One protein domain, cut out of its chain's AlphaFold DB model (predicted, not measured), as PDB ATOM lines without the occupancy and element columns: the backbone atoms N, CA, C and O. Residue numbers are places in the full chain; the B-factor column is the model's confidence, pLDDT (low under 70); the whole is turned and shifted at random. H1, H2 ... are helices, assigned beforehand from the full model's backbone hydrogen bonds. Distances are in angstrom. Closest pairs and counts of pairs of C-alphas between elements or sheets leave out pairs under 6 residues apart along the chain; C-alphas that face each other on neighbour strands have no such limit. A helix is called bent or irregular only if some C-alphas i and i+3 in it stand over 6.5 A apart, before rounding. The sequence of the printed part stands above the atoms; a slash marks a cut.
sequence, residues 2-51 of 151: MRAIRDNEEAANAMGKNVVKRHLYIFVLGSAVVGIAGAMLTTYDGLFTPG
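This is residues 2 to 51 of the 151 residues of an uncharacterized protein of marine metagenome (UniProt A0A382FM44). Picture one long, straight helix, H3, with a small head at its first end, made of two short helices, H1 and H2, set about perpendicular to each other. From residue 27 on, H3 and the tail after it stick out from that head with nothing packed on them. The printed part has 50 residues with three named helices in the order H1, H2, H3 and no named strand, so its class is all helix. The whole is extended, with a radius of gyration of the C-alphas of 17.3 A, and it spans 50 by 17 by 14 A, H3 making the long axis.

Start with H3, residues 19 to 45, and look at its first residue, Val 19. There H2, residues 9 to 14, only just touches H3, with 3 pairs of C-alphas within 8 A; they touch only at the corner by their link, and H3 does so with residue 19 alone. The closest C-alphas of the two are those of Asn 13 and Val 19, 6.2 A apart. H2 and H3 run opposite ways at a steep tilt of 43 degrees. Now look at H1, residues 2 to 7, which is close to H3 but not clearly touching: the closest C-alphas are those of Ile 5 and Val 19, 6.9 A apart. Their lines stand at a steep tilt of 63 degrees, opposite ways. H1 is also close to H2 but not clearly touching, with the C-alphas of Ile 5 and Ala 12 the closest at 5.8 A. The lines of H1 and H2 are about perpendicular, at 75 degrees. Along the backbone of H1, H2 and H3, every O i to N i+4 pair is within hydrogen-bond range.

Find C-alpha 19 at (26.933, 50.873, -1.608); from there H3 runs 38.7 A to C-alpha 45 at (-4.448, 43.707, 19.951), with x falling along the way. Go back to C-alpha 2 at (26.433, 42.347, 1.491), where H1 begins; it is 8.7 A long and ends at Asp 7. H2, from Glu 9 to Ala 14, is also 8.7 A long. None of the three helices is bent.

The two C-alphas farthest apart are those of Ala 14 and Gly 46, at 50.4 A, while the C-alphas of Met 2 and Gly 51 are 37.1 A apart. The links from H1 to H2, of 1 residue, and from H2 to H3, of 4 residues, are tight. Residues 27 to 51, of which 27 to 45 belong to H3, stand free. The printed part has no cut. In this predicted model the mean pLDDT of the printed part is 89.3, and no printed residue is under 70.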
ATOM      1  N   MET A   2      26.527  41.593   0.222       81.19
ATOM      2  CA  MET A   2      26.433  42.347   1.491       81.19
ATOM      3  C   MET A   2      27.609  42.119   2.439       81.19
ATOM      4  O   MET A   2      28.045  43.054   3.088       81.19
ATOM      5  N   ARG A   3      28.171  40.906   2.448       80.44
ATOM      6  CA  ARG A   3      29.409  40.606   3.181       80.44
ATOM      7  C   ARG A   3      30.582  41.487   2.743       80.44
ATOM      8  O   ARG A   3      31.232  42.066   3.585       80.44
ATOM      9  N   ALA A   4      30.767  41.684   1.435       79.19
ATOM     10  CA  ALA A   4      31.839  42.533   0.914       79.19
ATOM     11  C   ALA A   4      31.675  44.007   1.322       79.19
ATOM     12  O   ALA A   4      32.664  44.660   1.615       79.19
ATOM     13  N   ILE A   5      30.432  44.504   1.381       85.06
ATOM     14  CA  ILE A   5      30.137  45.849   1.902       85.06
ATOM     15  C   ILE A   5      30.450  45.914   3.403       85.06
ATOM     16  O   ILE A   5      31.106  46.846   3.837       85.06
ATOM     17  N   ARG A   6      30.041  44.901   4.181       82.25
ATOM     18  CA  ARG A   6      30.323  44.818   5.624       82.25
ATOM     19  C   ARG A   6      31.823  44.778   5.934       82.25
ATOM     20  O   ARG A   6      32.233  45.335   6.943       82.25
ATOM     21  N   ASP A   7      32.611  44.087   5.111       84.62
ATOM     22  CA  ASP A   7      34.041  43.894   5.358       84.62
ATOM     23  C   ASP A   7      34.862  45.133   4.945       84.62
ATOM     24  O   ASP A   7      35.774  45.521   5.674       84.62
ATOM     25  N   ASN A   8      34.548  45.769   3.804       86.94
ATOM     26  CA  ASN A   8      35.134  47.055   3.407       86.94
ATOM     27  C   ASN A   8      34.246  47.806   2.390       86.94
ATOM     28  O   ASN A   8      34.192  47.463   1.203       86.94
ATOM     29  N   GLU A   9      33.587  48.872   2.849       86.81
ATOM     30  CA  GLU A   9      32.708  49.700   2.017       86.81
ATOM     31  C   GLU A   9      33.461  50.453   0.911       86.81
ATOM     32  O   GLU A   9      32.985  50.501  -0.226       86.81
ATOM     33  N   GLU A  10      34.642  51.004   1.211       87.75
ATOM     34  CA  GLU A  10      35.451  51.762   0.249       87.75
ATOM     35  C   GLU A  10      35.936  50.866  -0.890       87.75
ATOM     36  O   GLU A  10      35.786  51.212  -2.063       87.75
ATOM     37  N   ALA A  11      36.433  49.671  -0.562       86.38
ATOM     38  CA  ALA A  11      36.854  48.692  -1.559       86.38
ATOM     39  C   ALA A  11      35.669  48.220  -2.416       86.38
ATOM     40  O   ALA A  11      35.788  48.101  -3.636       86.38
ATOM     41  N   ALA A  12      34.498  47.990  -1.813       87.94
ATOM     42  CA  ALA A  12      33.297  47.634  -2.562       87.94
ATOM     43  C   ALA A  12      32.877  48.750  -3.538       87.94
ATOM     44  O   ALA A  12      32.474  48.456  -4.669       87.94
ATOM     45  N   ASN A  13      33.009  50.012  -3.125       89.25
ATOM     46  CA  ASN A  13      32.704  51.173  -3.958       89.25
ATOM     47  C   ASN A  13      33.723  51.343  -5.101       89.25
ATOM     48  O   ASN A  13      33.326  51.514  -6.253       89.25
ATOM     49  N   ALA A  14      35.019  51.173  -4.815       89.12
ATOM     50  CA  ALA A  14      36.093  51.192  -5.814       89.12
ATOM     51  C   ALA A  14      35.926  50.098  -6.888       89.12
ATOM     52  O   ALA A  14      36.236  50.314  -8.056       89.12
ATOM     53  N   MET A  15      35.340  48.951  -6.526       89.88
ATOM     54  CA  MET A  15      34.975  47.870  -7.456       89.88
ATOM     55  C   MET A  15      33.683  48.150  -8.258       89.88
ATOM     56  O   MET A  15      33.077  47.232  -8.826       89.88
ATOM     57  N   GLY A  16      33.215  49.403  -8.283       87.62
ATOM     58  CA  GLY A  16      32.052  49.852  -9.049       87.62
ATOM     59  C   GLY A  16      30.704  49.422  -8.462       87.62
ATOM     60  O   GLY A  16      29.701  49.390  -9.183       87.62
ATOM     61  N   LYS A  17      30.638  49.038  -7.177       86.94
ATOM     62  CA  LYS A  17      29.364  48.702  -6.521       86.94
ATOM     63  C   LYS A  17      28.799  49.920  -5.803       86.94
ATOM     64  O   LYS A  17      29.413  50.467  -4.901       86.94
ATOM     65  N   ASN A  18      27.562  50.285  -6.134       89.38
ATOM     66  CA  ASN A  18      26.865  51.362  -5.438       89.38
ATOM     67  C   ASN A  18      26.394  50.898  -4.043       89.38
ATOM     68  O   ASN A  18      25.342  50.261  -3.909       89.38
ATOM     69  N   VAL A  19      27.191  51.212  -3.019       89.38
ATOM     70  CA  VAL A  19      26.933  50.873  -1.608       89.38
ATOM     71  C   VAL A  19      25.666  51.561  -1.093       89.38
ATOM     72  O   VAL A  19      24.802  50.902  -0.512       89.38
ATOM     73  N   VAL A  20      25.492  52.852  -1.394       90.94
ATOM     74  CA  VAL A  20      24.344  53.664  -0.943       90.94
ATOM     75  C   VAL A  20      23.021  53.063  -1.412       90.94
ATOM     76  O   VAL A  20      22.117  52.823  -0.612       90.94
ATOM     77  N   LYS A  21      22.916  52.736  -2.706       91.31
ATOM     78  CA  LYS A  21      21.717  52.112  -3.280       91.31
ATOM     79  C   LYS A  21      21.428  50.761  -2.626       91.31
ATOM     80  O   LYS A  21      20.269  50.391  -2.442       91.31
ATOM     81  N   ARG A  22      22.474  50.014  -2.260       91.25
ATOM     82  CA  ARG A  22      22.326  48.712  -1.610       91.25
ATOM     83  C   ARG A  22      21.826  48.830  -0.169       91.25
ATOM     84  O   ARG A  22      20.939  48.061   0.199       91.25
ATOM     85  N   HIS A  23      22.326  49.796   0.602       90.50
ATOM     86  CA  HIS A  23      21.790  50.112   1.928       90.50
ATOM     87  C   HIS A  23      20.334  50.572   1.854       90.50
ATOM     88  O   HIS A  23      19.505  50.059   2.605       90.50
ATOM     89  N   LEU A  24      19.997  51.436   0.889       94.31
ATOM     90  CA  LEU A  24      18.623  51.890   0.671       94.31
ATOM     91  C   LEU A  24      17.667  50.713   0.426       94.31
ATOM     92  O   LEU A  24      16.616  50.634   1.052       94.31
ATOM     93  N   TYR A  25      18.041  49.763  -0.439       93.50
ATOM     94  CA  TYR A  25      17.202  48.593  -0.707       93.50
ATOM     95  C   TYR A  25      16.928  47.755   0.543       93.50
ATOM     96  O   TYR A  25      15.799  47.317   0.745       93.50
ATOM     97  N   ILE A  26      17.935  47.539   1.390       91.81
ATOM     98  CA  ILE A  26      17.760  46.755   2.621       91.81
ATOM     99  C   ILE A  26      16.921  47.518   3.634       91.81
ATOM    100  O   ILE A  26      16.053  46.924   4.267       91.81
ATOM    101  N   PHE A  27      17.140  48.826   3.753       93.31
ATOM    102  CA  PHE A  27      16.359  49.675   4.638       93.31
ATOM    103  C   PHE A  27      14.876  49.694   4.247       93.31
ATOM    104  O   PHE A  27      14.017  49.482   5.101       93.31
ATOM    105  N   VAL A  28      14.570  49.881   2.960       96.44
ATOM    106  CA  VAL A  28      13.191  49.885   2.449       96.44
ATOM    107  C   VAL A  28      12.533  48.518   2.635       96.44
ATOM    108  O   VAL A  28      11.418  48.452   3.145       96.44
ATOM    109  N   LEU A  29      13.219  47.425   2.284       95.00
ATOM    110  CA  LEU A  29      12.678  46.073   2.462       95.00
ATOM    111  C   LEU A  29      12.442  45.740   3.940       95.00
ATOM    112  O   LEU A  29      11.382  45.222   4.283       95.00
ATOM    113  N   GLY A  30      13.392  46.065   4.821       92.06
ATOM    114  CA  GLY A  30      13.248  45.854   6.261       92.06
ATOM    115  C   GLY A  30      12.096  46.667   6.847       92.06
ATOM    116  O   GLY A  30      11.253  46.122   7.555       92.06
ATOM    117  N   SER A  31      12.009  47.950   6.489       94.38
ATOM    118  CA  SER A  31      10.946  48.845   6.963       94.38
ATOM    119  C   SER A  31       9.566  48.419   6.467       94.38
ATOM    120  O   SER A  31       8.607  48.478   7.229       94.38
ATOM    121  N   ALA A  32       9.456  47.938   5.223       96.62
ATOM    122  CA  ALA A  32       8.201  47.422   4.682       96.62
ATOM    123  C   ALA A  32       7.710  46.191   5.461       96.62
ATOM    124  O   ALA A  32       6.547  46.136   5.855       96.62
ATOM    125  N   VAL A  33       8.599  45.230   5.740       94.19
ATOM    126  CA  VAL A  33       8.249  44.016   6.499       94.19
ATOM    127  C   VAL A  33       7.860  44.353   7.941       94.19
ATOM    128  O   VAL A  33       6.827  43.886   8.420       94.19
ATOM    129  N   VAL A  34       8.642  45.195   8.625       91.62
ATOM    130  CA  VAL A  34       8.350  45.615  10.009       91.62
ATOM    131  C   VAL A  34       7.067  46.449  10.080       91.62
ATOM    132  O   VAL A  34       6.280  46.273  11.007       91.62
ATOM    133  N   GLY A  35       6.812  47.305   9.087       93.44
ATOM    134  CA  GLY A  35       5.585  48.099   8.997       93.44
ATOM    135  C   GLY A  35       4.332  47.233   8.865       93.44
ATOM    136  O   GLY A  35       3.367  47.439   9.601       93.44
ATOM    137  N   ILE A  36       4.364  46.215   7.997       95.88
ATOM    138  CA  ILE A  36       3.261  45.250   7.859       95.88
ATOM    139  C   ILE A  36       3.063  44.473   9.167       95.88
ATOM    140  O   ILE A  36       1.935  44.359   9.646       95.88
ATOM    141  N   ALA A  37       4.145  43.995   9.786       91.56
ATOM    142  CA  ALA A  37       4.069  43.277  11.057       91.56
ATOM    143  C   ALA A  37       3.461  44.138  12.183       91.56
ATOM    144  O   ALA A  37       2.635  43.650  12.951       91.56
ATOM    145  N   GLY A  38       3.815  45.426  12.258       89.25
ATOM    146  CA  GLY A  38       3.247  46.364  13.231       89.25
ATOM    147  C   GLY A  38       1.757  46.648  13.009       89.25
ATOM    148  O   GLY A  38       0.986  46.703  13.972       89.25
ATOM    149  N   ALA A  39       1.328  46.765  11.748       91.81
ATOM    150  CA  ALA A  39      -0.086  46.907  11.398       91.81
ATOM    151  C   ALA A  39      -0.897  45.660  11.793       91.81
ATOM    152  O   ALA A  39      -1.970  45.780  12.391       91.81
ATOM    153  N   MET A  40      -0.357  44.464  11.532       93.50
ATOM    154  CA  MET A  40      -0.968  43.199  11.957       93.50
ATOM    155  C   MET A  40      -1.062  43.099  13.482       93.50
ATOM    156  O   MET A  40      -2.116  42.738  13.996       93.50
ATOM    157  N   LEU A  41       0.003  43.463  14.204       88.44
ATOM    158  CA  LEU A  41       0.031  43.432  15.668       88.44
ATOM    159  C   LEU A  41      -1.035  44.352  16.277       88.44
ATOM    160  O   LEU A  41      -1.803  43.923  17.129       88.44
ATOM    161  N   THR A  42      -1.131  45.592  15.794       89.62
ATOM    162  CA  THR A  42      -2.122  46.561  16.295       89.62
ATOM    163  C   THR A  42      -3.553  46.098  16.014       89.62
ATOM    164  O   THR A  42      -4.444  46.289  16.838       89.62
ATOM    165  N   THR A  43      -3.772  45.454  14.864       91.50
ATOM    166  CA  THR A  43      -5.074  44.875  14.504       91.50
ATOM    167  C   THR A  43      -5.427  43.686  15.397       91.50
ATOM    168  O   THR A  43      -6.580  43.540  15.787       91.50
ATOM    169  N   TYR A  44      -4.441  42.856  15.746       90.44
ATOM    170  CA  TYR A  44      -4.614  41.725  16.659       90.44
ATOM    171  C   TYR A  44      -4.938  42.175  18.089       90.44
ATOM    172  O   TYR A  44      -5.855  41.636  18.703       90.44
ATOM    173  N   ASP A  45      -4.226  43.182  18.600       86.94
ATOM    174  CA  ASP A  45      -4.448  43.707  19.951       86.94
ATOM    175  C   ASP A  45      -5.762  44.510  20.059       86.94
ATOM    176  O   ASP A  45      -6.290  44.693  21.155       86.94
ATOM    177  N   GLY A  46      -6.296  45.018  18.939       88.88
ATOM    178  CA  GLY A  46      -7.564  45.760  18.860       88.88
ATOM    179  C   GLY A  46      -7.557  47.143  19.526       88.88
ATOM    180  O   GLY A  46      -8.495  47.922  19.357       88.88
ATOM    181  N   LEU A  47      -6.495  47.476  20.259       87.25
ATOM    182  CA  LEU A  47      -6.326  48.726  20.986       87.25
ATOM    183  C   LEU A  47      -4.885  49.221  20.843       87.25
ATOM    184  O   LEU A  47      -3.929  48.541  21.213       87.25
ATOM    185  N   PHE A  48      -4.726  50.461  20.382       85.38
ATOM    186  CA  PHE A  48      -3.429  51.128  20.350       85.38
ATOM    187  C   PHE A  48      -3.272  52.041  21.569       85.38
ATOM    188  O   PHE A  48      -3.846  53.126  21.623       85.38
ATOM    189  N   THR A  49      -2.485  51.607  22.558       87.38
ATOM    190  CA  THR A  49      -2.119  52.433  23.722       87.38
ATOM    191  C   THR A  49      -0.603  52.621  23.775       87.38
ATOM    192  O   THR A  49       0.110  51.629  23.949       87.38
ATOM    193  N   PRO A  50      -0.077  53.860  23.688       82.38
ATOM    194  CA  PRO A  50       1.368  54.112  23.691       82.38
ATOM    195  C   PRO A  50       2.104  53.529  24.906       82.38
ATOM    196  O   PRO A  50       3.208  53.012  24.768       82.38
ATOM    197  N   GLY A  51       1.475  53.543  26.087       85.75
ATOM    198  CA  GLY A  51       2.066  53.014  27.324       85.75
ATOM    199  C   GLY A  51       2.318  51.500  27.318       85.75
ATOM    200  O   GLY A  51       3.162  51.015  28.071       85.75
TER     201      GLY A  51